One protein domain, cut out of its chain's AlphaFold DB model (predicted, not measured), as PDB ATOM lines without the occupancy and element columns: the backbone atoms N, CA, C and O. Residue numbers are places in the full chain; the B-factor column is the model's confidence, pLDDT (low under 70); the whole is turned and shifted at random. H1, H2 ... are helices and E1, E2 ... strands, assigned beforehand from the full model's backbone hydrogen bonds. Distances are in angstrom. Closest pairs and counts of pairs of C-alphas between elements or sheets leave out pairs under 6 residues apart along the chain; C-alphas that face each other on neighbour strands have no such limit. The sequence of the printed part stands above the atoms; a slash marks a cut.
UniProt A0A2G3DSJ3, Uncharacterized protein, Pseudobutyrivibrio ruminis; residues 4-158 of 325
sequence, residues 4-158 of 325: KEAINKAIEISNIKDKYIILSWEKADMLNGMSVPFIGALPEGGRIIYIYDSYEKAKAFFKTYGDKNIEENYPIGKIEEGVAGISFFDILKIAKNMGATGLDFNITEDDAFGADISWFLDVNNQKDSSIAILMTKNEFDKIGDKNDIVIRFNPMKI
ATOM      1  N   LYS A   4      52.508  84.833 304.012       91.69
ATOM      2  CA  LYS A   4      53.753  84.176 304.435       91.69
ATOM      3  C   LYS A   4      54.894  84.320 303.417       91.69
ATOM      4  O   LYS A   4      56.046  84.459 303.811       91.69
ATOM      5  N   GLU A   5      54.587  84.279 302.123       92.62
ATOM      6  CA  GLU A   5      55.579  84.476 301.057       92.62
ATOM      7  C   GLU A   5      56.067  85.930 301.042       92.62
ATOM      8  O   GLU A   5      57.267  86.163 300.932       92.62
ATOM      9  N   ALA A   6      55.162  86.895 301.242       93.75
ATOM     10  CA  ALA A   6      55.511  88.313 301.318       93.75
ATOM     11  C   ALA A   6      56.399  88.623 302.533       93.75
ATOM     12  O   ALA A   6      57.404  89.314 302.396       93.75
ATOM     13  N   ILE A   7      56.066  88.067 303.704       96.25
ATOM     14  CA  ILE A   7      56.877  88.187 304.928       96.25
ATOM     15  C   ILE A   7      58.282  87.627 304.694       96.25
ATOM     16  O   ILE A   7      59.272  88.302 304.971       96.25
ATOM     17  N   ASN A   8      58.377  86.415 304.138       95.75
ATOM     18  CA  ASN A   8      59.665  85.794 303.843       95.75
ATOM     19  C   ASN A   8      60.489  86.645 302.870       95.75
ATOM     20  O   ASN A   8      61.678  86.838 303.105       95.75
ATOM     21  N   LYS A   9      59.862  87.195 301.824       95.06
ATOM     22  CA  LYS A   9      60.550  88.056 300.857       95.06
ATOM     23  C   LYS A   9      61.024  89.367 301.489       95.06
ATOM     24  O   LYS A   9      62.139  89.797 301.217       95.06
ATOM     25  N   ALA A  10      60.239  89.977 302.378       96.06
ATOM     26  CA  ALA A  10      60.648  91.188 303.091       96.06
ATOM     27  C   ALA A  10      61.867  90.953 304.002       96.06
ATOM     28  O   ALA A  10      62.760  91.799 304.071       96.06
ATOM     29  N   ILE A  11      61.922  89.794 304.666       96.06
ATOM     30  CA  ILE A  11      63.076  89.367 305.474       96.06
ATOM     31  C   ILE A  11      64.276  89.029 304.577       96.06
ATOM     32  O   ILE A  11      65.415  89.337 304.911       96.06
ATOM     33  N   GLU A  12      64.056  88.397 303.426       96.00
ATOM     34  CA  GLU A  12      65.121  88.125 302.456       96.00
ATOM     35  C   GLU A  12      65.764  89.432 301.976       96.00
ATOM     36  O   GLU A  12      66.980  89.585 302.078       96.00
ATOM     37  N   ILE A  13      64.947  90.402 301.547       96.06
ATOM     38  CA  ILE A  13      65.398  91.712 301.061       96.06
ATOM     39  C   ILE A  13      66.212  92.448 302.127       96.06
ATOM     40  O   ILE A  13      67.256  93.020 301.814       96.06
ATOM     41  N   SER A  14      65.780  92.434 303.391       94.06
ATOM     42  CA  SER A  14      66.509  93.126 304.460       94.06
ATOM     43  C   SER A  14      67.893  92.531 304.730       94.06
ATOM     44  O   SER A  14      68.822  93.278 305.048       94.06
ATOM     45  N   ASN A  15      68.060  91.225 304.505       93.50
ATOM     46  CA  ASN A  15      69.318  90.503 304.696       93.50
ATOM     47  C   ASN A  15      70.262  90.538 303.482       93.50
ATOM     48  O   ASN A  15      71.373  90.007 303.560       93.50
ATOM     49  N   ILE A  16      69.871  91.167 302.368       94.75
ATOM     50  CA  ILE A  16      70.763  91.351 301.216       94.75
ATOM     51  C   ILE A  16      71.964  92.197 301.638       94.75
ATOM     52  O   ILE A  16      71.812  93.291 302.178       94.75
ATOM     53  N   LYS A  17      73.171  91.694 301.376       90.69
ATOM     54  CA  LYS A  17      74.412  92.367 301.767       90.69
ATOM     55  C   LYS A  17      74.625  93.675 301.005       90.69
ATOM     56  O   LYS A  17      74.887  94.705 301.612       90.69
ATOM     57  N   ASP A  18      74.540  93.612 299.682       94.19
ATOM     58  CA  ASP A  18      74.783  94.750 298.807       94.19
ATOM     59  C   ASP A  18      73.441  95.268 298.294       94.19
ATOM     60  O   ASP A  18      72.793  94.626 297.472       94.19
ATOM     61  N   LYS A  19      73.012  96.422 298.808       96.62
ATOM     62  CA  LYS A  19      71.800  97.103 298.350       96.62
ATOM     63  C   LYS A  19      72.169  98.424 297.694       96.62
ATOM     64  O   LYS A  19      73.089  99.116 298.137       96.62
ATOM     65  N   TYR A  20      71.420  98.789 296.668       97.06
ATOM     66  CA  TYR A  20      71.589 100.021 295.911       97.06
ATOM     67  C   TYR A  20      70.292 100.818 295.928       97.06
ATOM     68  O   TYR A  20      69.204 100.254 296.035       97.06
ATOM     69  N   ILE A  21      70.411 102.137 295.843       97.19
ATOM     70  CA  ILE A  21      69.289 103.068 295.934       97.19
ATOM     71  C   ILE A  21      69.416 104.160 294.881       97.19
ATOM     72  O   ILE A  21      70.510 104.630 294.581       97.19
ATOM     73  N   ILE A  22      68.282 104.584 294.338       94.94
ATOM     74  CA  ILE A  22      68.191 105.721 293.419       94.94
ATOM     75  C   ILE A  22      68.374 107.013 294.222       94.94
ATOM     76  O   ILE A  22      67.669 107.259 295.202       94.94
ATOM     77  N   LEU A  23      69.324 107.847 293.809       93.94
ATOM     78  CA  LEU A  23      69.597 109.163 294.381       93.94
ATOM     79  C   LEU A  23      68.976 110.270 293.518       93.94
ATOM     80  O   LEU A  23      68.655 110.094 292.343       93.94
ATOM     81  N   SER A  24      68.778 111.433 294.125       89.50
ATOM     82  CA  SER A  24      68.172 112.601 293.500       89.50
ATOM     83  C   SER A  24      69.188 113.312 292.613       89.50
ATOM     84  O   SER A  24      70.135 113.925 293.100       89.50
ATOM     85  N   TRP A  25      68.965 113.279 291.301       81.31
ATOM     86  CA  TRP A  25      69.809 114.005 290.350       81.31
ATOM     87  C   TRP A  25      69.796 115.522 290.587       81.31
ATOM     88  O   TRP A  25      70.839 116.156 290.655       81.31
ATOM     89  N   GLU A  26      68.614 116.096 290.806       79.00
ATOM     90  CA  GLU A  26      68.431 117.541 291.020       79.00
ATOM     91  C   GLU A  26      69.162 118.076 292.260       79.00
ATOM     92  O   GLU A  26      69.415 119.274 292.371       79.00
ATOM     93  N   LYS A  27      69.481 117.190 293.209       84.56
ATOM     94  CA  LYS A  27      70.181 117.511 294.459       84.56
ATOM     95  C   LYS A  27      71.600 116.947 294.498       84.56
ATOM     96  O   LYS A  27      72.209 116.941 295.566       84.56
ATOM     97  N   ALA A  28      72.099 116.431 293.377       83.38
ATOM     98  CA  ALA A  28      73.438 115.883 293.307       83.38
ATOM     99  C   ALA A  28      74.481 117.007 293.333       83.38
ATOM    100  O   ALA A  28      74.445 117.949 292.545       83.38
ATOM    101  N   ASP A  29      75.440 116.878 294.238       84.00
ATOM    102  CA  ASP A  29      76.710 117.577 294.186       84.00
ATOM    103  C   ASP A  29      77.663 116.767 293.301       84.00
ATOM    104  O   ASP A  29      78.393 115.882 293.755       84.00
ATOM    105  N   MET A  30      77.621 117.084 292.009       77.69
ATOM    106  CA  MET A  30      78.444 116.460 290.976       77.69
ATOM    107  C   MET A  30      79.919 116.877 291.036       77.69
ATOM    108  O   MET A  30      80.711 116.343 290.276       77.69
ATOM    109  N   LEU A  31      80.311 117.802 291.922       78.75
ATOM    110  CA  LEU A  31      81.725 118.089 292.177       78.75
ATOM    111  C   LEU A  31      82.320 117.056 293.139       78.75
ATOM    112  O   LEU A  31      83.447 116.605 292.964       78.75
ATOM    113  N   ASN A  32      81.555 116.684 294.164       83.62
ATOM    114  CA  ASN A  32      82.012 115.764 295.206       83.62
ATOM    115  C   ASN A  32      81.463 114.339 295.048       83.62
ATOM    116  O   ASN A  32      81.756 113.473 295.874       83.62
ATOM    117  N   GLY A  33      80.646 114.093 294.022       87.50
ATOM    118  CA  GLY A  33      79.998 112.803 293.797       87.50
ATOM    119  C   GLY A  33      79.027 112.433 294.911       87.50
ATOM    120  O   GLY A  33      78.954 111.271 295.302       87.50
ATOM    121  N   MET A  34      78.320 113.416 295.466       91.00
ATOM    122  CA  MET A  34      77.392 113.225 296.581       91.00
ATOM    123  C   MET A  34      75.962 113.500 296.131       91.00
ATOM    124  O   MET A  34      75.713 114.375 295.312       91.00
ATOM    125  N   SER A  35      74.991 112.794 296.689       92.31
ATOM    126  CA  SER A  35      73.572 113.110 296.516       92.31
ATOM    127  C   SER A  35      72.776 112.597 297.722       92.31
ATOM    128  O   SER A  35      73.346 112.207 298.736       92.31
ATOM    129  N   VAL A  36      71.452 112.627 297.653       94.19
ATOM    130  CA  VAL A  36      70.532 112.101 298.663       94.19
ATOM    131  C   VAL A  36      69.542 111.142 298.006       94.19
ATOM    132  O   VAL A  36      69.225 111.341 296.835       94.19
ATOM    133  N   PRO A  37      69.010 110.137 298.723       95.38
ATOM    134  CA  PRO A  37      67.939 109.282 298.227       95.38
ATOM    135  C   PRO A  37      66.802 110.049 297.546       95.38
ATOM    136  O   PRO A  37      66.324 111.080 298.034       95.38
ATOM    137  N   PHE A  38      66.370 109.528 296.402       93.69
ATOM    138  CA  PHE A  38      65.237 110.041 295.651       93.69
ATOM    139  C   PHE A  38      63.929 109.448 296.183       93.69
ATOM    140  O   PHE A  38      63.828 108.242 296.405       93.69
ATOM    141  N   ILE A  39      62.915 110.300 296.354       94.00
ATOM    142  CA  ILE A  39      61.541 109.876 296.636       94.00
ATOM    143  C   ILE A  39      60.712 110.170 295.387       94.00
ATOM    144  O   ILE A  39      60.441 111.335 295.091       94.00
ATOM    145  N   GLY A  40      60.309 109.115 294.681       90.62
ATOM    146  CA  GLY A  40      59.436 109.205 293.516       90.62
ATOM    147  C   GLY A  40      58.002 109.554 293.907       90.62
ATOM    148  O   GLY A  40      57.550 109.211 295.001       90.62
ATOM    149  N   ALA A  41      57.288 110.230 293.008       89.25
ATOM    150  CA  ALA A  41      55.860 110.501 293.134       89.25
ATOM    151  C   ALA A  41      55.066 109.553 292.227       89.25
ATOM    152  O   ALA A  41      55.375 109.408 291.046       89.25
ATOM    153  N   LEU A  42      54.033 108.924 292.781       83.25
ATOM    154  CA  LEU A  42      53.077 108.093 292.054       83.25
ATOM    155  C   LEU A  42      51.872 108.943 291.602       83.25
ATOM    156  O   LEU A  42      51.559 109.940 292.260       83.25
ATOM    157  N   PRO A  43      51.154 108.549 290.529       74.56
ATOM    158  CA  PRO A  43      50.027 109.312 289.972       74.56
ATOM    159  C   PRO A  43      48.913 109.679 290.969       74.56
ATOM    160  O   PRO A  43      48.233 110.681 290.782       74.56
ATOM    161  N   GLU A  44      48.751 108.908 292.046       78.94
ATOM    162  CA  GLU A  44      47.739 109.131 293.092       78.94
ATOM    163  C   GLU A  44      48.294 109.842 294.344       78.94
ATOM    164  O   GLU A  44      47.696 109.804 295.415       78.94
ATOM    165  N   GLY A  45      49.464 110.479 294.242       78.94
ATOM    166  CA  GLY A  45      50.100 111.196 295.355       78.94
ATOM    167  C   GLY A  45      50.870 110.302 296.333       78.94
ATOM    168  O   GLY A  45      51.474 110.811 297.279       78.94
ATOM    169  N   GLY A  46      50.899 108.987 296.095       85.00
ATOM    170  CA  GLY A  46      51.790 108.061 296.793       85.00
ATOM    171  C   GLY A  46      53.259 108.417 296.559       85.00
ATOM    172  O   GLY A  46      53.619 108.989 295.529       85.00
ATOM    173  N   ARG A  47      54.123 108.095 297.521       94.31
ATOM    174  CA  ARG A  47      55.550 108.441 297.468       94.31
ATOM    175  C   ARG A  47      56.393 107.212 297.758       94.31
ATOM    176  O   ARG A  47      56.118 106.512 298.730       94.31
ATOM    177  N   ILE A  48      57.394 106.946 296.927       94.69
ATOM    178  CA  ILE A  48      58.093 105.657 296.923       94.69
ATOM    179  C   ILE A  48      59.611 105.808 296.886       94.69
ATOM    180  O   ILE A  48      60.132 106.761 296.303       94.69
ATOM    181  N   ILE A  49      60.315 104.866 297.512       95.81
ATOM    182  CA  ILE A  49      61.762 104.683 297.356       95.81
ATOM    183  C   ILE A  49      62.041 103.433 296.535       95.81
ATOM    184  O   ILE A  49      61.403 102.405 296.738       95.81
ATOM    185  N   TYR A  50      63.048 103.517 295.669       96.00
ATOM    186  CA  TYR A  50      63.489 102.425 294.809       96.00
ATOM    187  C   TYR A  50      64.791 101.808 295.329       96.00
ATOM    188  O   TYR A  50      65.794 102.511 295.482       96.00
ATOM    189  N   ILE A  51      64.771 100.502 295.590       97.19
ATOM    190  CA  ILE A  51      65.882  99.720 296.146       97.19
ATOM    191  C   ILE A  51      66.212  98.567 295.202       97.19
ATOM    192  O   ILE A  51      65.318  97.980 294.603       97.19
ATOM    193  N   TYR A  52      67.489  98.209 295.095       97.62
ATOM    194  CA  TYR A  52      67.951  97.131 294.223       97.62
ATOM    195  C   TYR A  52      68.991  96.256 294.912       97.62
ATOM    196  O   TYR A  52      69.740  96.732 295.763       97.62
ATOM    197  N   ASP A  53      69.077  94.991 294.512       96.44
ATOM    198  CA  ASP A  53      70.134  94.065 294.961       96.44
ATOM    199  C   ASP A  53      71.459  94.203 294.198       96.44
ATOM    200  O   ASP A  53      72.468  93.595 294.553       96.44
ATOM    201  N   SER A  54      71.465  94.979 293.116       96.31
ATOM    202  CA  SER A  54      72.616  95.106 292.236       96.31
ATOM    203  C   SER A  54      72.629  96.452 291.529       96.31
ATOM    204  O   SER A  54      71.596  97.039 291.200       96.31
ATOM    205  N   TYR A  55      73.844  96.934 291.273       95.31
ATOM    206  CA  TYR A  55      74.071  98.185 290.562       95.31
ATOM    207  C   TYR A  55      73.503  98.145 289.137       95.31
ATOM    208  O   TYR A  55      72.909  99.120 288.685       95.31
ATOM    209  N   GLU A  56      73.636  97.014 288.437       93.81
ATOM    210  CA  GLU A  56      73.182  96.898 287.047       93.81
ATOM    211  C   GLU A  56      71.655  96.984 286.914       93.81
ATOM    212  O   GLU A  56      71.183  97.651 285.995       93.81
ATOM    213  N   LYS A  57      70.876  96.423 287.853       95.38
ATOM    214  CA  LYS A  57      69.411  96.597 287.873       95.38
ATOM    215  C   LYS A  57      69.018  98.056 288.133       95.38
ATOM    216  O   LYS A  57      68.213  98.628 287.397       95.38
ATOM    217  N   ALA A  58      69.651  98.706 289.113       94.50
ATOM    218  CA  ALA A  58      69.425 100.131 289.387       94.50
ATOM    219  C   ALA A  58      69.768 101.016 288.169       94.50
ATOM    220  O   ALA A  58      69.050 101.960 287.834       94.50
ATOM    221  N   LYS A  59      70.851 100.685 287.462       92.00
ATOM    222  CA  LYS A  59      71.276 101.360 286.232       92.00
ATOM    223  C   LYS A  59      70.315 101.110 285.071       92.00
ATOM    224  O   LYS A  59      70.035 102.042 284.318       92.00
ATOM    225  N   ALA A  60      69.791  99.895 284.916       90.25
ATOM    226  CA  ALA A  60      68.796  99.567 283.894       90.25
ATOM    227  C   ALA A  60      67.501 100.373 284.082       90.25
ATOM    228  O   ALA A  60      66.973 100.933 283.113       90.25
ATOM    229  N   PHE A  61      67.053 100.527 285.331       89.69
ATOM    230  CA  PHE A  61      65.950 101.421 285.671       89.69
ATOM    231  C   PHE A  61      66.228 102.863 285.226       89.69
ATOM    232  O   PHE A  61      65.424 103.445 284.498       89.69
ATOM    233  N   PHE A  62      67.394 103.422 285.574       85.06
ATOM    234  CA  PHE A  62      67.770 104.777 285.155       85.06
ATOM    235  C   PHE A  62      67.841 104.945 283.637       85.06
ATOM    236  O   PHE A  62      67.384 105.954 283.116       85.06
ATOM    237  N   LYS A  63      68.365 103.963 282.902       84.94
ATOM    238  CA  LYS A  63      68.410 104.031 281.433       84.94
ATOM    239  C   LYS A  63      67.023 104.053 280.790       84.94
ATOM    240  O   LYS A  63      66.863 104.601 279.701       84.94
ATOM    241  N   THR A  64      66.039 103.441 281.444       84.56
ATOM    242  CA  THR A  64      64.677 103.305 280.913       84.56
ATOM    243  C   THR A  64      63.787 104.483 281.304       84.56
ATOM    244  O   THR A  64      63.075 105.021 280.457       84.56
ATOM    245  N   TYR A  65      63.841 104.892 282.574       81.81
ATOM    246  CA  TYR A  65      62.923 105.872 283.170       81.81
ATOM    247  C   TYR A  65      63.606 107.159 283.629       81.81
ATOM    248  O   TYR A  65      62.935 108.150 283.912       81.81
ATOM    249  N   GLY A  66      64.929 107.134 283.746       74.06
ATOM    250  CA  GLY A  66      65.726 108.282 284.128       74.06
ATOM    251  C   GLY A  66      66.048 109.197 282.955       74.06
ATOM    252  O   GLY A  66      65.562 109.049 281.832       74.06
ATOM    253  N   ASP A  67      66.885 110.182 283.247       68.38
ATOM    254  CA  ASP A  67      67.323 111.145 282.255       68.38
ATOM    255  C   ASP A  67      68.366 110.535 281.313       68.38
ATOM    256  O   ASP A  67      69.392 110.015 281.753       68.38
ATOM    257  N   LYS A  68      68.116 110.633 280.007       63.22
ATOM    258  CA  LYS A  68      69.005 110.097 278.965       63.22
ATOM    259  C   LYS A  68      70.300 110.897 278.817       63.22
ATOM    260  O   LYS A  68      71.218 110.416 278.168       63.22
ATOM    261  N   ASN A  69      70.366 112.083 279.417       59.00
ATOM    262  CA  ASN A  69      71.509 112.990 279.333       59.00
ATOM    263  C   ASN A  69      72.591 112.724 280.399       59.00
ATOM    264  O   ASN A  69      73.550 113.486 280.486       59.00
ATOM    265  N   ILE A  70      72.438 111.692 281.239       62.56
ATOM    266  CA  ILE A  70      73.424 111.349 282.272       62.56
ATOM    267  C   ILE A  70      74.438 110.367 281.686       62.56
ATOM    268  O   ILE A  70      74.167 109.169 281.557       62.56
ATOM    269  N   GLU A  71      75.619 110.878 281.353       64.56
ATOM    270  CA  GLU A  71      76.747 110.059 280.924       64.56
ATOM    271  C   GLU A  71      77.528 109.556 282.144       64.56
ATOM    272  O   GLU A  71      78.001 110.333 282.970       64.56
ATOM    273  N   GLU A  72      77.625 108.228 282.252       70.56
ATOM    274  CA  GLU A  72      78.528 107.448 283.122       70.56
ATOM    275  C   GLU A  72      78.375 107.583 284.655       70.56
ATOM    276  O   GLU A  72      78.581 106.590 285.354       70.56
ATOM    277  N   ASN A  73      77.894 108.710 285.184       80.00
ATOM    278  CA  ASN A  73      77.652 108.960 286.610       80.00
ATOM    279  C   ASN A  73      76.163 108.861 286.975       80.00
ATOM    280  O   ASN A  73      75.512 109.849 287.323       80.00
ATOM    281  N   TYR A  74      75.604 107.655 286.903       87.44
ATOM    282  CA  TYR A  74      74.216 107.413 287.310       87.44
ATOM    283  C   TYR A  74      74.043 107.732 288.803       87.44
ATOM    284  O   TYR A  74      74.826 107.215 289.602       87.44
ATOM    285  N   PRO A  75      73.033 108.524 289.219       89.19
ATOM    286  CA  PRO A  75      72.840 108.897 290.618       89.19
ATOM    287  C   PRO A  75      72.276 107.705 291.396       89.19
ATOM    288  O   PRO A  75      71.096 107.633 291.721       89.19
ATOM    289  N   ILE A  76      73.141 106.735 291.666       94.44
ATOM    290  CA  ILE A  76      72.861 105.488 292.367       94.44
ATOM    291  C   ILE A  76      73.808 105.431 293.555       94.44
ATOM    292  O   ILE A  76      75.020 105.535 293.396       94.44
ATOM    293  N   GLY A  77      73.263 105.263 294.750       95.38
ATOM    294  CA  GLY A  77      74.028 105.071 295.972       95.38
ATOM    295  C   GLY A  77      74.152 103.592 296.291       95.38
ATOM    296  O   GLY A  77      73.243 102.810 296.004       95.38
ATOM    297  N   LYS A  78      75.254 103.214 296.936       96.00
ATOM    298  CA  LYS A  78      75.352 101.937 297.638       96.00
ATOM    299  C   LYS A  78      74.990 102.165 299.104       96.00
ATOM    300  O   LYS A  78      75.494 103.095 299.723       96.00
ATOM    301  N   ILE A  79      74.093 101.346 299.640       94.81
ATOM    302  CA  ILE A  79      73.707 101.397 301.051       94.81
ATOM    303  C   ILE A  79      74.830 100.753 301.869       94.81
ATOM    304  O   ILE A  79      75.223  99.616 301.606       94.81
ATOM    305  N   GLU A  80      75.349 101.488 302.850       86.94
ATOM    306  CA  GLU A  80      76.441 101.038 303.714       86.94
ATOM    307  C   GLU A  80      75.889 100.667 305.093       86.94
ATOM    308  O   GLU A  80      75.503 101.522 305.893       86.94
ATOM    309  N   GLU A  81      75.840  99.367 305.378       86.19
ATOM    310  CA  GLU A  81      75.421  98.882 306.691       86.19
ATOM    311  C   GLU A  81      76.440  99.284 307.771       86.19
ATOM    312  O   GLU A  81      77.653  99.257 307.557       86.19
ATOM    313  N   GLY A  82      75.947  99.655 308.955       79.31
ATOM    314  CA  GLY A  82      76.780 100.094 310.083       79.31
ATOM    315  C   GLY A  82      77.172 101.575 310.066       79.31
ATOM    316  O   GLY A  82      77.731 102.057 311.052       79.31
ATOM    317  N   VAL A  83      76.838 102.320 309.010       79.88
ATOM    318  CA  VAL A  83      77.006 103.776 308.985       79.88
ATOM    319  C   VAL A  83      75.676 104.446 309.338       79.88
ATOM    320  O   VAL A  83      74.657 104.270 308.667       79.88
ATOM    321  N   ALA A  84      75.684 105.202 310.437       74.06
ATOM    322  CA  ALA A  84      74.482 105.813 310.991       74.06
ATOM    323  C   ALA A  84      73.797 106.731 309.972       74.06
ATOM    324  O   ALA A  84      74.416 107.639 309.416       74.06
ATOM    325  N   GLY A  85      72.501 106.503 309.752       77.62
ATOM    326  CA  GLY A  85      71.692 107.352 308.893       77.62
ATOM    327  C   GLY A  85      71.883 107.131 307.388       77.62
ATOM    328  O   GLY A  85      71.290 107.875 306.606       77.62
ATOM    329  N   ILE A  86      72.675 106.131 306.988       84.44
ATOM    330  CA  ILE A  86      72.729 105.602 305.613       84.44
ATOM    331  C   ILE A  86      72.536 104.077 305.560       84.44
ATOM    332  O   ILE A  86      72.585 103.498 304.476       84.44
ATOM    333  N   SER A  87      72.281 103.430 306.704       91.25
ATOM    334  CA  SER A  87      71.849 102.031 306.753       91.25
ATOM    335  C   SER A  87      70.478 101.859 306.093       91.25
ATOM    336  O   SER A  87      69.688 102.808 306.005       91.25
ATOM    337  N   PHE A  88      70.157 100.637 305.657       93.94
ATOM    338  CA  PHE A  88      68.916 100.375 304.925       93.94
ATOM    339  C   PHE A  88      67.673 100.825 305.704       93.94
ATOM    340  O   PHE A  88      66.807 101.531 305.181       93.94
ATOM    341  N   PHE A  89      67.601 100.467 306.984       93.44
ATOM    342  CA  PHE A  89      66.451 100.803 307.813       93.44
ATOM    343  C   PHE A  89      66.403 102.276 308.212       93.44
ATOM    344  O   PHE A  89      65.303 102.810 308.344       93.44
ATOM    345  N   ASP A  90      67.542 102.954 308.368       92.25
ATOM    346  CA  ASP A  90      67.538 104.397 308.631       92.25
ATOM    347  C   ASP A  90      66.977 105.165 307.436       92.25
ATOM    348  O   ASP A  90      66.115 106.027 307.613       92.25
ATOM    349  N   ILE A  91      67.383 104.799 306.216       94.38
ATOM    350  CA  ILE A  91      66.852 105.391 304.985       94.38
ATOM    351  C   ILE A  91      65.331 105.211 304.917       94.38
ATOM    352  O   ILE A  91      64.616 106.188 304.710       94.38
ATOM    353  N   LEU A  92      64.810 104.001 305.148       95.19
ATOM    354  CA  LEU A  92      63.362 103.755 305.121       95.19
ATOM    355  C   LEU A  92      62.607 104.571 306.185       95.19
ATOM    356  O   LEU A  92      61.539 105.122 305.904       95.19
ATOM    357  N   LYS A  93      63.157 104.698 307.398       93.12
ATOM    358  CA  LYS A  93      62.545 105.501 308.470       93.12
ATOM    359  C   LYS A  93      62.542 106.987 308.125       93.12
ATOM    360  O   LYS A  93      61.510 107.639 308.298       93.12
ATOM    361  N   ILE A  94      63.654 107.521 307.615       93.50
ATOM    362  CA  ILE A  94      63.736 108.914 307.154       93.50
ATOM    363  C   ILE A  94      62.712 109.143 306.040       93.50
ATOM    364  O   ILE A  94      61.921 110.078 306.121       93.50
ATOM    365  N   ALA A  95      62.658 108.250 305.051       94.44
ATOM    366  CA  ALA A  95      61.725 108.331 303.934       94.44
ATOM    367  C   ALA A  95      60.270 108.393 304.396       94.44
ATOM    368  O   ALA A  95      59.530 109.286 303.981       94.44
ATOM    369  N   LYS A  96      59.883 107.489 305.302       93.75
ATOM    370  CA  LYS A  96      58.549 107.467 305.906       93.75
ATOM    371  C   LYS A  96      58.213 108.794 306.584       93.75
ATOM    372  O   LYS A  96      57.133 109.333 306.373       93.75
ATOM    373  N   ASN A  97      59.147 109.354 307.352       91.31
ATOM    374  CA  ASN A  97      58.945 110.642 308.023       91.31
ATOM    375  C   ASN A  97      58.918 111.830 307.050       91.31
ATOM    376  O   ASN A  97      58.279 112.839 307.324       91.31
ATOM    377  N   MET A  98      59.553 111.694 305.887       91.06
ATOM    378  CA  MET A  98      59.434 112.638 304.775       91.06
ATOM    379  C   MET A  98      58.156 112.433 303.940       91.06
ATOM    380  O   MET A  98      57.945 113.167 302.971       91.06
ATOM    381  N   GLY A  99      57.303 111.465 304.299       91.62
ATOM    382  CA  GLY A  99      56.012 111.187 303.668       91.62
ATOM    383  C   GLY A  99      56.029 110.101 302.588       91.62
ATOM    384  O   GLY A  99      55.062 110.006 301.839       91.62
ATOM    385  N   ALA A 100      57.100 109.308 302.465       94.88
ATOM    386  CA  ALA A 100      57.090 108.112 301.624       94.88
ATOM    387  C   ALA A 100      56.191 107.028 302.236       94.88
ATOM    388  O   ALA A 100      56.258 106.745 303.431       94.88
ATOM    389  N   THR A 101      55.354 106.416 301.407       94.31
ATOM    390  CA  THR A 101      54.406 105.370 301.803       94.31
ATOM    391  C   THR A 101      54.892 103.988 301.385       94.31
ATOM    392  O   THR A 101      54.657 103.021 302.100       94.31
ATOM    393  N   GLY A 102      55.606 103.883 300.260       94.69
ATOM    394  CA  GLY A 102      56.038 102.604 299.696       94.69
ATOM    395  C   GLY A 102      57.550 102.464 299.551       94.69
ATOM    396  O   GLY A 102      58.276 103.455 299.442       94.69
ATOM    397  N   LEU A 103      58.010 101.218 299.495       95.81
ATOM    398  CA  LEU A 103      59.257 100.849 298.839       95.81
ATOM    399  C   LEU A 103      58.956  99.951 297.639       95.81
ATOM    400  O   LEU A 103      58.073  99.099 297.711       95.81
ATOM    401  N   ASP A 104      59.737 100.124 296.583       95.56
ATOM    402  CA  ASP A 104      59.789  99.234 295.434       95.56
ATOM    403  C   ASP A 104      61.189  98.634 295.349       95.56
ATOM    404  O   ASP A 104      62.189  99.342 295.220       95.56
ATOM    405  N   PHE A 105      61.259  97.314 295.431       97.12
ATOM    406  CA  PHE A 105      62.484  96.547 295.300       97.12
ATOM    407  C   PHE A 105      62.568  95.921 293.907       97.12
ATOM    408  O   PHE A 105      61.605  95.283 293.482       97.12
ATOM    409  N   ASN A 106      63.701  96.100 293.215       95.81
ATOM    410  CA  ASN A 106      63.954  95.589 291.861       95.81
ATOM    411  C   ASN A 106      62.786  95.851 290.896       95.81
ATOM    412  O   ASN A 106      62.403  94.988 290.110       95.81
ATOM    413  N   ILE A 107      62.175  97.040 290.967       91.25
ATOM    414  CA  ILE A 107      61.088  97.385 290.048       91.25
ATOM    415  C   ILE A 107      61.561  97.176 288.608       91.25
ATOM    416  O   ILE A 107      62.706  97.493 288.289       91.25
ATOM    417  N   THR A 108      60.667  96.676 287.753       87.31
ATOM    418  CA  THR A 108      60.897  96.333 286.333       87.31
ATOM    419  C   THR A 108      61.583  94.990 286.083       87.31
ATOM    420  O   THR A 108      61.657  94.572 284.932       87.31
ATOM    421  N   GLU A 109      61.979  94.282 287.140       91.81
ATOM    422  CA  GLU A 109      62.523  92.924 287.073       91.81
ATOM    423  C   GLU A 109      61.471  91.866 287.448       91.81
ATOM    424  O   GLU A 109      60.465  92.162 288.097       91.81
ATOM    425  N   ASP A 110      61.724  90.603 287.092       89.50
ATOM    426  CA  ASP A 110      60.834  89.475 287.420       89.50
ATOM    427  C   ASP A 110      60.715  89.226 288.934       89.50
ATOM    428  O   ASP A 110      59.718  88.680 289.410       89.50
ATOM    429  N   ASP A 111      61.729  89.628 289.705       90.75
ATOM    430  CA  ASP A 111      61.775  89.504 291.160       90.75
ATOM    431  C   ASP A 111      61.327  90.775 291.902       90.75
ATOM    432  O   ASP A 111      61.606  90.925 293.097       90.75
ATOM    433  N   ALA A 112      60.614  91.669 291.207       94.12
ATOM    434  CA  ALA A 112      60.089  92.903 291.771       94.12
ATOM    435  C   ALA A 112      59.196  92.658 292.999       94.12
ATOM    436  O   ALA A 112      58.351  91.758 293.034       94.12
ATOM    437  N   PHE A 113      59.346  93.514 294.006       95.94
ATOM    438  CA  PHE A 113      58.563  93.460 295.236       95.94
ATOM    439  C   PHE A 113      58.247  94.868 295.740       95.94
ATOM    440  O   PHE A 113      59.146  95.613 296.123       95.94
ATOM    441  N   GLY A 114      56.962  95.220 295.770       94.56
ATOM    442  CA  GLY A 114      56.469  96.471 296.345       94.56
ATOM    443  C   GLY A 114      55.843  96.242 297.719       94.56
ATOM    444  O   GLY A 114      55.128  95.258 297.921       94.56
ATOM    445  N   ALA A 115      56.088  97.146 298.666       94.94
ATOM    446  CA  ALA A 115      55.511  97.069 300.006       94.94
ATOM    447  C   ALA A 115      55.303  98.446 300.644       94.94
ATOM    448  O   ALA A 115      56.052  99.386 300.388       94.94
ATOM    449  N   ASP A 116      54.315  98.546 301.536       95.12
ATOM    450  CA  ASP A 116      54.197  99.688 302.445       95.12
ATOM    451  C   ASP A 116      55.402  99.715 303.401       95.12
ATOM    452  O   ASP A 116      55.764  98.694 303.995       95.12
ATOM    453  N   ILE A 117      56.028 100.886 303.563       95.62
ATOM    454  CA  ILE A 117      57.230 101.027 304.399       95.62
ATOM    455  C   ILE A 117      56.923 100.679 305.859       95.62
ATOM    456  O   ILE A 117      57.752 100.069 306.532       95.62
ATOM    457  N   SER A 118      55.748 101.053 306.378       94.88
ATOM    458  CA  SER A 118      55.394 100.770 307.772       94.88
ATOM    459  C   SER A 118      55.261  99.276 308.013       94.88
ATOM    460  O   SER A 118      55.804  98.789 309.000       94.88
ATOM    461  N   TRP A 119      54.591  98.562 307.109       96.38
ATOM    462  CA  TRP A 119      54.499  97.106 307.161       96.38
ATOM    463  C   TRP A 119      55.880  96.448 307.045       96.38
ATOM    464  O   TRP A 119      56.212  95.572 307.840       96.38
ATOM    465  N   PHE A 120      56.724  96.908 306.116       97.19
ATOM    466  CA  PHE A 120      58.062  96.344 305.917       97.19
ATOM    467  C   PHE A 120      58.956  96.524 307.153       97.19
ATOM    468  O   PHE A 120      59.679  95.603 307.542       97.19
ATOM    469  N   LEU A 121      58.897  97.698 307.791       96.19
ATOM    470  CA  LEU A 121      59.600  97.973 309.046       96.19
ATOM    471  C   LEU A 121      59.072  97.107 310.198       96.19
ATOM    472  O   LEU A 121      59.868  96.669 311.024       96.19
ATOM    473  N   ASP A 122      57.763  96.854 310.256       95.50
ATOM    474  CA  ASP A 122      57.131  96.033 311.297       95.50
ATOM    475  C   ASP A 122      57.575  94.567 311.201       95.50
ATOM    476  O   ASP A 122      58.107  94.010 312.158       95.50
ATOM    477  N   VAL A 123      57.497  93.980 310.000       95.75
ATOM    478  CA  VAL A 123      57.948  92.601 309.724       95.75
ATOM    479  C   VAL A 123      59.419  92.383 310.089       95.75
ATOM    480  O   VAL A 123      59.805  91.292 310.508       95.75
ATOM    481  N   ASN A 124      60.243  93.422 309.958       94.69
ATOM    482  CA  ASN A 124      61.668  93.374 310.271       94.69
ATOM    483  C   ASN A 124      62.012  93.832 311.703       94.69
ATOM    484  O   ASN A 124      63.193  93.954 312.027       94.69
ATOM    485  N   ASN A 125      61.024  94.067 312.576       93.44
ATOM    486  CA  ASN A 125      61.208  94.539 313.957       93.44
ATOM    487  C   ASN A 125      61.977  95.874 314.066       93.44
ATOM    488  O   ASN A 125      62.809  96.062 314.951       93.44
ATOM    489  N   GLN A 126      61.719  96.809 313.149       91.81
ATOM    490  CA  GLN A 126      62.411  98.105 313.053       91.81
ATOM    491  C   GLN A 126      61.511  99.313 313.342       91.81
ATOM    492  O   GLN A 126      61.975 100.453 313.269       91.81
ATOM    493  N   LYS A 127      60.238  99.087 313.678       80.69
ATOM    494  CA  LYS A 127      59.207 100.128 313.796       80.69
ATOM    495  C   LYS A 127      59.504 101.199 314.853       80.69
ATOM    496  O   LYS A 127      59.314 102.376 314.565       80.69
ATOM    497  N   ASP A 128      60.008 100.798 316.021       75.19
ATOM    498  CA  ASP A 128      60.152 101.668 317.205       75.19
ATOM    499  C   ASP A 128      61.583 102.190 317.427       75.19
ATOM    500  O   ASP A 128      61.936 102.666 318.505       75.19
ATOM    501  N   SER A 129      62.443 102.087 316.416       71.44
ATOM    502  CA  SER A 129      63.830 102.544 316.518       71.44
ATOM    503  C   SER A 129      63.975 104.021 316.139       71.44
ATOM    504  O   SER A 129      63.229 104.549 315.313       71.44
ATOM    505  N   SER A 130      64.939 104.703 316.764       77.75
ATOM    506  CA  SER A 130      65.212 106.118 316.509       77.75
ATOM    507  C   SER A 130      65.724 106.357 315.086       77.75
ATOM    508  O   SER A 130      66.276 105.471 314.434       77.75
ATOM    509  N   ILE A 131      65.536 107.586 314.608       78.88
ATOM    510  CA  ILE A 131      66.065 108.051 313.325       78.88
ATOM    511  C   ILE A 131      67.409 108.730 313.576       78.88
ATOM    512  O   ILE A 131      67.525 109.554 314.483       78.88
ATOM    513  N   ALA A 132      68.408 108.420 312.751       77.81
ATOM    514  CA  ALA A 132      69.699 109.094 312.762       77.81
ATOM    515  C   ALA A 132      69.777 110.141 311.638       77.81
ATOM    516  O   ALA A 132      69.759 109.801 310.455       77.81
ATOM    517  N   ILE A 133      69.899 111.417 312.006       79.88
ATOM    518  CA  ILE A 133      70.100 112.534 311.070       79.88
ATOM    519  C   ILE A 133      71.404 113.239 311.441       79.88
ATOM    520  O   ILE A 133      71.619 113.586 312.603       79.88
ATOM    521  N   LEU A 134      72.274 113.456 310.455       79.94
ATOM    522  CA  LEU A 134      73.497 114.228 310.622       79.94
ATOM    523  C   LEU A 134      73.157 115.714 310.691       79.94
ATOM    524  O   LEU A 134      72.526 116.284 309.793       79.94
ATOM    525  N   MET A 135      73.621 116.345 311.761       77.38
ATOM    526  CA  MET A 135      73.425 117.763 312.019       77.38
ATOM    527  C   MET A 135      74.741 118.507 311.861       77.38
ATOM    528  O   MET A 135      75.808 118.029 312.248       77.38
ATOM    529  N   THR A 136      74.657 119.707 311.308       80.25
ATOM    530  CA  THR A 136      75.749 120.671 311.380       80.25
ATOM    531  C   THR A 136      75.931 121.132 312.824       80.25
ATOM    532  O   THR A 136      75.000 121.090 313.630       80.25
ATOM    533  N   LYS A 137      77.121 121.644 313.152       81.31
ATOM    534  CA  LYS A 137      77.397 122.208 314.480       81.31
ATOM    535  C   LYS A 137      76.370 123.280 314.878       81.31
ATOM    536  O   LYS A 137      75.833 123.240 315.972       81.31
ATOM    537  N   ASN A 138      76.026 124.166 313.944       79.81
ATOM    538  CA  ASN A 138      75.044 125.227 314.176       79.81
ATOM    539  C   ASN A 138      73.626 124.702 314.448       79.81
ATOM    540  O   ASN A 138      72.867 125.363 315.148       79.81
ATOM    541  N   GLU A 139      73.239 123.573 313.849       81.25
ATOM    542  CA  GLU A 139      71.949 122.935 314.133       81.25
ATOM    543  C   GLU A 139      71.969 122.276 315.506       81.25
ATOM    544  O   GLU A 139      71.031 122.463 316.272       81.25
ATOM    545  N   PHE A 140      73.056 121.572 315.828       81.38
ATOM    546  CA  PHE A 140      73.242 120.937 317.127       81.38
ATOM    547  C   PHE A 140      73.195 121.949 318.277       81.38
ATOM    548  O   PHE A 140      72.464 121.752 319.244       81.38
ATOM    549  N   ASP A 141      73.895 123.075 318.128       80.75
ATOM    550  CA  ASP A 141      73.960 124.138 319.137       80.75
ATOM    551  C   ASP A 141      72.597 124.825 319.377       80.75
ATOM    552  O   ASP A 141      72.421 125.516 320.376       80.75
ATOM    553  N   LYS A 142      71.618 124.628 318.481       77.06
ATOM    554  CA  LYS A 142      70.251 125.173 318.583       77.06
ATOM    555  C   LYS A 142      69.223 124.159 319.092       77.06
ATOM    556  O   LYS A 142      68.040 124.497 319.200       77.06
ATOM    557  N   ILE A 143      69.633 122.924 319.396       71.88
ATOM    558  CA  ILE A 143      68.741 121.894 319.941       71.88
ATOM    559  C   ILE A 143      68.367 122.284 321.375       71.88
ATOM    560  O   ILE A 143      69.147 122.128 322.309       71.88
ATOM    561  N   GLY A 144      67.158 122.814 321.539       65.25
ATOM    562  CA  GLY A 144      66.629 123.324 322.810       65.25
ATOM    563  C   GLY A 144      65.760 124.568 322.619       65.25
ATOM    564  O   GLY A 144      64.755 124.736 323.308       65.25
ATOM    565  N   ASP A 145      66.061 125.364 321.592       62.09
ATOM    566  CA  ASP A 145      65.349 126.600 321.260       62.09
ATOM    567  C   ASP A 145      64.163 126.344 320.318       62.09
ATOM    568  O   ASP A 145      64.093 126.948 319.256       62.09
ATOM    569  N   LYS A 146      63.254 125.412 320.656       56.72
ATOM    570  CA  LYS A 146      61.989 125.125 319.924       56.72
ATOM    571  C   LYS A 146      62.066 125.167 318.377       56.72
ATOM    572  O   LYS A 146      61.073 125.470 317.721       56.72
ATOM    573  N   ASN A 147      63.222 124.879 317.787       58.75
ATOM    574  CA  ASN A 147      63.380 124.832 316.344       58.75
ATOM    575  C   ASN A 147      63.074 123.408 315.905       58.75
ATOM    576  O   ASN A 147      63.724 122.464 316.360       58.75
ATOM    577  N   ASP A 148      62.080 123.270 315.034       67.44
ATOM    578  CA  ASP A 148      61.759 121.993 314.415       67.44
ATOM    579  C   ASP A 148      62.982 121.504 313.630       67.44
ATOM    580  O   ASP A 148      63.475 122.170 312.714       67.44
ATOM    581  N   ILE A 149      63.503 120.339 314.015       70.56
ATOM    582  CA  ILE A 149      64.577 119.680 313.274       70.56
ATOM    583  C   ILE A 149      64.000 119.265 311.921       70.56
ATOM    584  O   ILE A 149      63.079 118.450 311.845       70.56
ATOM    585  N   VAL A 150      64.554 119.816 310.842       80.88
ATOM    586  CA  VAL A 150      64.122 119.483 309.483       80.88
ATOM    587  C   VAL A 150      64.558 118.060 309.151       80.88
ATOM    588  O   VAL A 150      65.752 117.777 309.019       80.88
ATOM    589  N   ILE A 151      63.578 117.174 308.976       84.38
ATOM    590  CA  ILE A 151      63.813 115.791 308.568       84.38
ATOM    591  C   ILE A 151      64.320 115.768 307.127       84.38
ATOM    592  O   ILE A 151      63.691 116.302 306.212       84.38
ATOM    593  N   ARG A 152      65.474 115.132 306.933       89.31
ATOM    594  CA  ARG A 152      66.152 115.001 305.642       89.31
ATOM    595  C   ARG A 152      66.993 113.733 305.618       89.31
ATOM    596  O   ARG A 152      67.377 113.222 306.669       89.31
ATOM    597  N   PHE A 153      67.331 113.279 304.419       92.62
ATOM    598  CA  PHE A 153      68.364 112.266 304.256       92.62
ATOM    599  C   PHE A 153      69.753 112.820 304.541       92.62
ATOM    600  O   PHE A 153      70.036 113.995 304.296       92.62
ATOM    601  N   ASN A 154      70.631 111.924 304.980       90.19
ATOM    602  CA  ASN A 154      72.057 112.188 304.983       90.19
ATOM    603  C   ASN A 154      72.615 112.051 303.560       90.19
ATOM    604  O   ASN A 154      72.145 111.193 302.806       90.19
ATOM    605  N   PRO A 155      73.604 112.877 303.182       90.88
ATOM    606  CA  PRO A 155      74.285 112.730 301.905       90.88
ATOM    607  C   PRO A 155      74.942 111.352 301.766       90.88
ATOM    608  O   PRO A 155      75.565 110.852 302.701       90.88
ATOM    609  N   MET A 156      74.835 110.771 300.578       92.38
ATOM    610  CA  MET A 156      75.427 109.497 300.184       92.38
ATOM    611  C   MET A 156      76.324 109.701 298.965       92.38
ATOM    612  O   MET A 156      76.020 110.525 298.100       92.38
ATOM    613  N   LYS A 157      77.410 108.928 298.880       92.31
ATOM    614  CA  LYS A 157      78.251 108.893 297.682       92.31
ATOM    615  C   LYS A 157      77.507 108.229 296.529       92.31
ATOM    616  O   LYS A 157      76.868 107.190 296.711       92.31
ATOM    617  N   ILE A 158      77.648 108.805 295.343       92.50
ATOM    618  CA  ILE A 158      77.304 108.151 294.087       92.50
ATOM    619  C   ILE A 158      78.299 107.002 293.889       92.50
ATOM    620  O   ILE A 158      79.518 107.174 293.964       92.50
TER     621      ILE A 158
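This is residues 4 to 158 of the 325 residues of an uncharacterized protein of Pseudobutyrivibrio ruminis (UniProt A0A2G3DSJ3). A strongly twisted sheet of five strands has helices on both faces, making three layers: H1, H3 and H4 on one face, H2 on the other. Away from this body a long loop with the short helix H5 reaches out and folds back; its residues 141 to 146 stick out, and residues 156 to 157 pair antiparallel with residues 34 to 35. The printed part has 155 residues, with five named helices and five named strands in the order H1 E1 E2 H2 E3 H3 E4 E5 H4 H5; the class is mixed, helices and strands, with 65 residues, under half, in named elements. The mixed sheet runs E3, E1, E2, E4, E5. The whole is compact, with a radius of gyration of the C-alphas of 15.8 A and spans of 50 by 41 by 33 A.

H1, residues 4 to 14, is on the sheet over edge strand E5, residues 113 to 116, and runs across it at 84 degrees on the local plane. E1, residues 19 to 22, and E2, residues 47 to 52, form an antiparallel hairpin, with N 20 and O 52 2.8 A apart. H2, residues 55 to 65, has a height over the sheet of 8.9 A and runs along E1, at 20 degrees on the local plane; their closest C-alphas, Tyr 55 and Tyr 20, are 6.2 A apart. Edge strand E3, residues 76 to 79, is antiparallel to E1, with N 77 and O 21 2.8 A apart. H3, residues 88 to 97, on the opposite face from H2, runs along E2 at 6 degrees on the local plane. E4, residues 102 to 105, is parallel to E2, with N 104 and O 49 2.8 A apart, and forms a hairpin with E5, with N 103 and O 115 2.8 A apart. E2, H2, E3 and E3, H3, E4 are split strand-helix-strand units, in each of which a helix joins two strands of the sheet that are not neighbours: E1 is between E2 and E3, and E1 and E2 are between E3 and E4; both crossovers are right-handed. H4, residues 117 to 123, touches H3, closest at the C-alphas of Lys 96 and Ile 117, 6.7 A, and H1, at those of Ala 10 and Phe 120, 6.4 A. H5, residues 137 to 140, is not on the sheet and touches no helix. Every O i to N i+4 pair is within hydrogen-bond range in H1, H2, H3 and H4; H5 is too short for one.

H1 is 15.6 A long, from C-alpha 4 at (53.753, 84.176, 304.435). E2 measures 17.1 A, H2 15.4 A and H3 14.6 A. H5 ends at C-alpha 140, (73.242, 120.937, 317.127).

The two C-alphas farthest apart, Asp 110 and Asp 145, are 50.4 A apart. The printed part has no cut; the links E1 to E2 and H4 to H5 are long. The pLDDT is under 70 at residues 67 to 71 and 144 to 148.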